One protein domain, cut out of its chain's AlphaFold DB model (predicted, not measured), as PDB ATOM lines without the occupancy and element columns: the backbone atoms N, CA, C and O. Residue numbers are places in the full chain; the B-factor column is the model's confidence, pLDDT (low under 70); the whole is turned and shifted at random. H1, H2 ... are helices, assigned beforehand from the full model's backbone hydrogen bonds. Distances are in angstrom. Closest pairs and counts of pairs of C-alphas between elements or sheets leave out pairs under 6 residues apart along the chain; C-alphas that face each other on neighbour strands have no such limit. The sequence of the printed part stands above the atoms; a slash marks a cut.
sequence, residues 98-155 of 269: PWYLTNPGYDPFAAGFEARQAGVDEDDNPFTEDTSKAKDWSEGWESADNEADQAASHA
ATOM      1  N   PRO A  98     141.481 175.487 209.666       57.03
ATOM      2  CA  PRO A  98     142.643 175.998 210.355       57.03
ATOM      3  C   PRO A  98     142.512 175.714 211.851       57.03
ATOM      4  O   PRO A  98     141.463 175.960 212.447       57.03
ATOM      5  N   TRP A  99     143.562 175.151 212.446       60.91
ATOM      6  CA  TRP A  99     143.580 174.650 213.829       60.91
ATOM      7  C   TRP A  99     143.066 175.674 214.861       60.91
ATOM      8  O   TRP A  99     142.607 175.304 215.948       60.91
ATOM      9  N   TYR A 100     143.101 176.954 214.500       60.19
ATOM     10  CA  TYR A 100     142.556 178.060 215.260       60.19
ATOM     11  C   TYR A 100     141.022 178.122 215.354       60.19
ATOM     12  O   TYR A 100     140.503 178.556 216.380       60.19
ATOM     13  N   LEU A 101     140.272 177.651 214.353       57.72
ATOM     14  CA  LEU A 101     138.800 177.640 214.386       57.72
ATOM     15  C   LEU A 101     138.250 176.639 215.409       57.72
ATOM     16  O   LEU A 101     137.161 176.821 215.952       57.72
ATOM     17  N   THR A 102     139.013 175.585 215.701       61.19
ATOM     18  CA  THR A 102     138.585 174.496 216.590       61.19
ATOM     19  C   THR A 102     139.043 174.643 218.040       61.19
ATOM     20  O   THR A 102     138.644 173.834 218.879       61.19
ATOM     21  N   ASN A 103     139.858 175.653 218.370       70.44
ATOM     22  CA  ASN A 103     140.366 175.842 219.728       70.44
ATOM     23  C   ASN A 103     139.516 176.862 220.509       70.44
ATOM     24  O   ASN A 103     139.615 178.061 220.258       70.44
ATOM     25  N   PRO A 104     138.724 176.437 221.514       58.09
ATOM     26  CA  PRO A 104     137.836 177.324 222.275       58.09
ATOM     27  C   PRO A 104     138.557 178.347 223.176       58.09
ATOM     28  O   PRO A 104     137.895 179.094 223.890       58.09
ATOM     29  N   GLY A 105     139.892 178.384 223.161       78.38
ATOM     30  CA  GLY A 105     140.719 179.390 223.834       78.38
ATOM     31  C   GLY A 105     141.538 180.259 222.879       78.38
ATOM     32  O   GLY A 105     142.485 180.896 223.327       78.38
ATOM     33  N   TYR A 106     141.238 180.231 221.580       81.19
ATOM     34  CA  TYR A 106     141.995 180.984 220.590       81.19
ATOM     35  C   TYR A 106     141.546 182.451 220.555       81.19
ATOM     36  O   TYR A 106     140.356 182.732 220.416       81.19
ATOM     37  N   ASP A 107     142.503 183.361 220.732       92.69
ATOM     38  CA  ASP A 107     142.300 184.811 220.741       92.69
ATOM     39  C   ASP A 107     142.193 185.330 219.295       92.69
ATOM     40  O   ASP A 107     143.184 185.261 218.559       92.69
ATOM     41  N   PRO A 108     141.021 185.835 218.857       94.62
ATOM     42  CA  PRO A 108     140.843 186.325 217.494       94.62
ATOM     43  C   PRO A 108     141.802 187.465 217.139       94.62
ATOM     44  O   PRO A 108     142.206 187.560 215.986       94.62
ATOM     45  N   PHE A 109     142.218 188.285 218.109       95.94
ATOM     46  CA  PHE A 109     143.165 189.370 217.862       95.94
ATOM     47  C   PHE A 109     144.550 188.837 217.487       95.94
ATOM     48  O   PHE A 109     145.099 189.188 216.442       95.94
ATOM     49  N   ALA A 110     145.103 187.932 218.301       94.38
ATOM     50  CA  ALA A 110     146.397 187.305 218.020       94.38
ATOM     51  C   ALA A 110     146.395 186.593 216.656       94.38
ATOM     52  O   ALA A 110     147.365 186.670 215.905       94.38
ATOM     53  N   ALA A 111     145.267 185.975 216.305       92.44
ATOM     54  CA  ALA A 111     145.060 185.336 215.016       92.44
ATOM     55  C   ALA A 111     145.174 186.297 213.828       92.44
ATOM     56  O   ALA A 111     145.817 185.969 212.833       92.44
ATOM     57  N   GLY A 112     144.531 187.465 213.917       94.75
ATOM     58  CA  GLY A 112     144.588 188.483 212.871       94.75
ATOM     59  C   GLY A 112     145.995 189.033 212.696       94.75
ATOM     60  O   GLY A 112     146.483 189.160 211.572       94.75
ATOM     61  N   PHE A 113     146.683 189.257 213.814       95.94
ATOM     62  CA  PHE A 113     148.066 189.717 213.831       95.94
ATOM     63  C   PHE A 113     149.020 188.711 213.157       95.94
ATOM     64  O   PHE A 113     149.777 189.075 212.256       95.94
ATOM     65  N   GLU A 114     148.948 187.427 213.528       92.38
ATOM     66  CA  GLU A 114     149.736 186.351 212.901       92.38
ATOM     67  C   GLU A 114     149.394 186.176 211.413       92.38
ATOM     68  O   GLU A 114     150.287 185.993 210.581       92.38
ATOM     69  N   ALA A 115     148.109 186.266 211.056       91.62
ATOM     70  CA  ALA A 115     147.650 186.156 209.675       91.62
ATOM     71  C   ALA A 115     148.250 187.260 208.794       91.62
ATOM     72  O   ALA A 115     148.751 186.970 207.702       91.62
ATOM     73  N   ARG A 116     148.291 188.505 209.286       95.88
ATOM     74  CA  ARG A 116     148.930 189.602 208.557       95.88
ATOM     75  C   ARG A 116     150.424 189.370 208.363       95.88
ATOM     76  O   ARG A 116     150.918 189.537 207.249       95.88
ATOM     77  N   GLN A 117     151.137 188.931 209.402       92.06
ATOM     78  CA  GLN A 117     152.565 188.594 209.293       92.06
ATOM     79  C   GLN A 117     152.830 187.479 208.269       92.06
ATOM     80  O   GLN A 117     153.863 187.479 207.600       92.06
ATOM     81  N   ALA A 118     151.883 186.551 208.106       89.44
ATOM     82  CA  ALA A 118     151.932 185.491 207.102       89.44
ATOM     83  C   ALA A 118     151.513 185.939 205.682       89.44
ATOM     84  O   ALA A 118     151.539 185.123 204.749       89.44
ATOM     85  N   GLY A 119     151.137 187.211 205.502       90.62
ATOM     86  CA  GLY A 119     150.692 187.782 204.231       90.62
ATOM     87  C   GLY A 119     149.305 187.309 203.795       90.62
ATOM     88  O   GLY A 119     149.080 187.141 202.599       90.62
ATOM     89  N   VAL A 120     148.416 187.017 204.748       91.44
ATOM     90  CA  VAL A 120     146.998 186.722 204.488       91.44
ATOM     91  C   VAL A 120     146.242 188.042 204.317       91.44
ATOM     92  O   VAL A 120     146.463 188.979 205.090       91.44
ATOM     93  N   ASP A 121     145.379 188.124 203.307       94.69
ATOM     94  CA  ASP A 121     144.559 189.309 203.045       94.69
ATOM     95  C   ASP A 121     143.443 189.448 204.096       94.69
ATOM     96  O   ASP A 121     142.966 188.456 204.649       94.69
ATOM     97  N   GLU A 122     143.015 190.679 204.395       94.44
ATOM     98  CA  GLU A 122     141.973 190.930 205.408       94.44
ATOM     99  C   GLU A 122     140.635 190.250 205.048       94.44
ATOM    100  O   GLU A 122     139.913 189.768 205.922       94.44
ATOM    101  N   ASP A 123     140.334 190.145 203.749       94.00
ATOM    102  CA  ASP A 123     139.123 189.501 203.221       94.00
ATOM    103  C   ASP A 123     139.062 187.988 203.519       94.00
ATOM    104  O   ASP A 123     137.976 187.402 203.496       94.00
ATOM    105  N   ASP A 124     140.194 187.361 203.858       91.81
ATOM    106  CA  ASP A 124     140.285 185.949 204.251       91.81
ATOM    107  C   ASP A 124     140.005 185.738 205.760       91.81
ATOM    108  O   ASP A 124     140.417 184.735 206.354       91.81
ATOM    109  N   ASN A 125     139.295 186.673 206.406       90.69
ATOM    110  CA  ASN A 125     138.896 186.574 207.809       90.69
ATOM    111  C   ASN A 125     138.020 185.325 208.053       90.69
ATOM    112  O   ASN A 125     136.917 185.213 207.511       90.69
ATOM    113  N   PRO A 126     138.440 184.401 208.931       87.94
ATOM    114  CA  PRO A 126     137.738 183.140 209.154       87.94
ATOM    115  C   PRO A 126     136.492 183.275 210.050       87.94
ATOM    116  O   PRO A 126     135.733 182.318 210.200       87.94
ATOM    117  N   PHE A 127     136.264 184.437 210.672       90.12
ATOM    118  CA  PHE A 127     135.190 184.667 211.643       90.12
ATOM    119  C   PHE A 127     133.951 185.351 211.042       90.12
ATOM    120  O   PHE A 127     133.238 186.059 211.748       90.12
ATOM    121  N   THR A 128     133.639 185.119 209.763       86.25
ATOM    122  CA  THR A 128     132.561 185.827 209.036       86.25
ATOM    123  C   THR A 128     131.177 185.754 209.693       86.25
ATOM    124  O   THR A 128     130.345 186.633 209.476       86.25
ATOM    125  N   GLU A 129     130.902 184.709 210.477       89.31
ATOM    126  CA  GLU A 129     129.614 184.517 211.160       89.31
ATOM    127  C   GLU A 129     129.532 185.212 212.531       89.31
ATOM    128  O   GLU A 129     128.436 185.533 212.994       89.31
ATOM    129  N   ASP A 130     130.670 185.468 213.181       91.06
ATOM    130  CA  ASP A 130     130.747 186.067 214.516       91.06
ATOM    131  C   ASP A 130     131.370 187.459 214.417       91.06
ATOM    132  O   ASP A 130     132.588 187.630 214.451       91.06
ATOM    133  N   THR A 131     130.516 188.478 214.323       92.81
ATOM    134  CA  THR A 131     130.945 189.870 214.130       92.81
ATOM    135  C   THR A 131     131.873 190.386 215.230       92.81
ATOM    136  O   THR A 131     132.647 191.302 214.973       92.81
ATOM    137  N   SER A 132     131.795 189.840 216.453       93.62
ATOM    138  CA  SER A 132     132.698 190.248 217.537       93.62
ATOM    139  C   SER A 132     134.104 189.734 217.266       93.62
ATOM    140  O   SER A 132     135.053 190.509 217.277       93.62
ATOM    141  N   LYS A 133     134.227 188.440 216.955       93.12
ATOM    142  CA  LYS A 133     135.524 187.826 216.650       93.12
ATOM    143  C   LYS A 133     136.111 188.342 215.344       93.12
ATOM    144  O   LYS A 133     137.317 188.528 215.267       93.12
ATOM    145  N   ALA A 134     135.268 188.608 214.346       94.69
ATOM    146  CA  ALA A 134     135.696 189.216 213.093       94.69
ATOM    147  C   ALA A 134     136.332 190.588 213.328       94.69
ATOM    148  O   ALA A 134     137.385 190.867 212.766       94.69
ATOM    149  N   LYS A 135     135.722 191.409 214.194       96.50
ATOM    150  CA  LYS A 135     136.252 192.722 214.566       96.50
ATOM    151  C   LYS A 135     137.588 192.607 215.295       96.50
ATOM    152  O   LYS A 135     138.534 193.271 214.896       96.50
ATOM    153  N   ASP A 136     137.666 191.754 216.315       96.75
ATOM    154  CA  ASP A 136     138.900 191.538 217.078       96.75
ATOM    155  C   ASP A 136     140.033 191.028 216.163       96.75
ATOM    156  O   ASP A 136     141.174 191.469 216.281       96.75
ATOM    157  N   TRP A 137     139.711 190.165 215.194       96.00
ATOM    158  CA  TRP A 137     140.650 189.704 214.168       96.00
ATOM    159  C   TRP A 137     141.134 190.831 213.250       96.00
ATOM    160  O   TRP A 137     142.342 190.991 213.097       96.00
ATOM    161  N   SER A 138     140.237 191.649 212.688       96.69
ATOM    162  CA  SER A 138     140.636 192.795 211.851       96.69
ATOM    163  C   SER A 138     141.496 193.794 212.633       96.69
ATOM    164  O   SER A 138     142.493 194.280 212.111       96.69
ATOM    165  N   GLU A 139     141.187 194.045 213.910       97.81
ATOM    166  CA  GLU A 139     142.013 194.899 214.777       97.81
ATOM    167  C   GLU A 139     143.429 194.331 214.970       97.81
ATOM    168  O   GLU A 139     144.411 195.074 214.926       97.81
ATOM    169  N   GLY A 140     143.553 193.012 215.146       97.25
ATOM    170  CA  GLY A 140     144.850 192.339 215.208       97.25
ATOM    171  C   GLY A 140     145.632 192.450 213.901       97.25
ATOM    172  O   GLY A 140     146.830 192.736 213.913       97.25
ATOM    173  N   TRP A 141     144.942 192.277 212.773       97.50
ATOM    174  CA  TRP A 141     145.510 192.386 211.430       97.50
ATOM    175  C   TRP A 141     146.043 193.801 211.153       97.50
ATOM    176  O   TRP A 141     147.209 193.961 210.793       97.50
ATOM    177  N   GLU A 142     145.241 194.839 211.418       97.44
ATOM    178  CA  GLU A 142     145.652 196.246 211.291       97.44
ATOM    179  C   GLU A 142     146.804 196.595 212.249       97.44
ATOM    180  O   GLU A 142     147.695 197.382 211.915       97.44
ATOM    181  N   SER A 143     146.820 196.019 213.455       97.50
ATOM    182  CA  SER A 143     147.902 196.242 214.419       97.50
ATOM    183  C   SER A 143     149.256 195.758 213.893       97.50
ATOM    184  O   SER A 143     150.262 196.425 214.132       97.50
ATOM    185  N   ALA A 144     149.297 194.636 213.170       96.50
ATOM    186  CA  ALA A 144     150.529 194.130 212.564       96.50
ATOM    187  C   ALA A 144     151.058 195.056 211.456       96.50
ATOM    188  O   ALA A 144     152.269 195.259 211.357       96.50
ATOM    189  N   ASP A 145     150.170 195.668 210.666       95.06
ATOM    190  CA  ASP A 145     150.557 196.661 209.655       95.06
ATOM    191  C   ASP A 145     151.143 197.923 210.283       95.06
ATOM    192  O   ASP A 145     152.213 198.391 209.888       95.06
ATOM    193  N   ASN A 146     150.491 198.431 211.329       96.19
ATOM    194  CA  ASN A 146     150.990 199.590 212.060       96.19
ATOM    195  C   ASN A 146     152.374 199.331 212.682       96.19
ATOM    196  O   ASN A 146     153.206 200.239 212.725       96.19
ATOM    197  N   GLU A 147     152.640 198.113 213.166       95.69
ATOM    198  CA  GLU A 147     153.954 197.737 213.697       95.69
ATOM    199  C   GLU A 147     155.023 197.663 212.595       95.69
ATOM    200  O   GLU A 147     156.139 198.154 212.788       95.69
ATOM    201  N   ALA A 148     154.681 197.129 211.420       91.75
ATOM    202  CA  ALA A 148     155.579 197.098 210.266       91.75
ATOM    203  C   ALA A 148     155.942 198.514 209.780       91.75
ATOM    204  O   ALA A 148     157.120 198.806 209.545       91.75
ATOM    205  N   ASP A 149     154.963 199.418 209.709       92.75
ATOM    206  CA  ASP A 149     155.176 200.823 209.349       92.75
ATOM    207  C   ASP A 149     156.033 201.559 210.389       92.75
ATOM    208  O   ASP A 149     156.942 202.324 210.041       92.75
ATOM    209  N   GLN A 150     155.803 201.300 211.682       92.38
ATOM    210  CA  GLN A 150     156.634 201.848 212.754       92.38
ATOM    211  C   GLN A 150     158.079 201.357 212.641       92.38
ATOM    212  O   GLN A 150     159.001 202.178 212.668       92.38
ATOM    213  N   ALA A 151     158.298 200.056 212.441       89.62
ATOM    214  CA  ALA A 151     159.630 199.488 212.250       89.62
ATOM    215  C   ALA A 151     160.350 200.095 211.030       89.62
ATOM    216  O   ALA A 151     161.527 200.457 211.120       89.62
ATOM    217  N   ALA A 152     159.636 200.285 209.915       86.75
ATOM    218  CA  ALA A 152     160.175 200.937 208.723       86.75
ATOM    219  C   ALA A 152     160.562 202.401 208.989       86.75
ATOM    220  O   ALA A 152     161.626 202.851 208.562       86.75
ATOM    221  N   SER A 153     159.744 203.142 209.744       88.06
ATOM    222  CA  SER A 153     160.038 204.536 210.098       88.06
ATOM    223  C   SER A 153     161.264 204.679 211.013       88.06
ATOM    224  O   SER A 153     162.075 205.588 210.824       88.06
ATOM    225  N   HIS A 154     161.455 203.743 211.951       84.44
ATOM    226  CA  HIS A 154     162.624 203.703 212.829       84.44
ATOM    227  C   HIS A 154     163.917 203.403 212.061       84.44
ATOM    228  O   HIS A 154     164.932 204.055 212.306       84.44
ATOM    229  N   ALA A 155     163.873 202.504 211.073       79.00
ATOM    230  CA  ALA A 155     165.032 202.203 210.232       79.00
ATOM    231  C   ALA A 155     165.530 203.424 209.431       79.00
ATOM    232  O   ALA A 155     166.729 203.560 209.191       79.00
TER     233      ALA A 155
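Overview. This is residues 98 to 155 of the 269 residues of an uncharacterized protein of Brucella rhizosphaerae (UniProt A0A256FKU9). One long helix, H2, makes the longest axis, and the short helix H1 packs on it at a slant near its middle, while residues 149 to 155 of H2 stick out free at one end. The link of residues 118 to 130 folds back from the end of H1 to the beginning of H2. The printed part has 58 residues, with H1 then H2 and no named strand: all helix, only just compact and close to loose, radius of gyration of the C-alphas 12.0 A, spans 39 by 19 by 16 A.

Along the chain. H2, residues 131 to 155, is 36.5 A long and ends at C-alpha 155 (165.032, 202.203, 210.232). H1, residues 108 to 117, is 14.5 A long and begins at C-alpha 108 (140.843, 186.325, 217.494).

Arrangement. H2 and H1 touch, the closest C-alphas being those of Trp 141 and Gly 112, 4.3 A apart. They run the same way at a steep tilt of 40 degrees. In both helices every O i to N i+4 pair is within hydrogen-bond range.

Size, cuts and confidence. The C-alphas farthest apart, of Glu 129 and Ala 155, are 39.6 A apart. The printed part has no cut. The link from H1 to H2 is long, 13 residues. Residues 98 to 102 and residue 104 have pLDDT under 70.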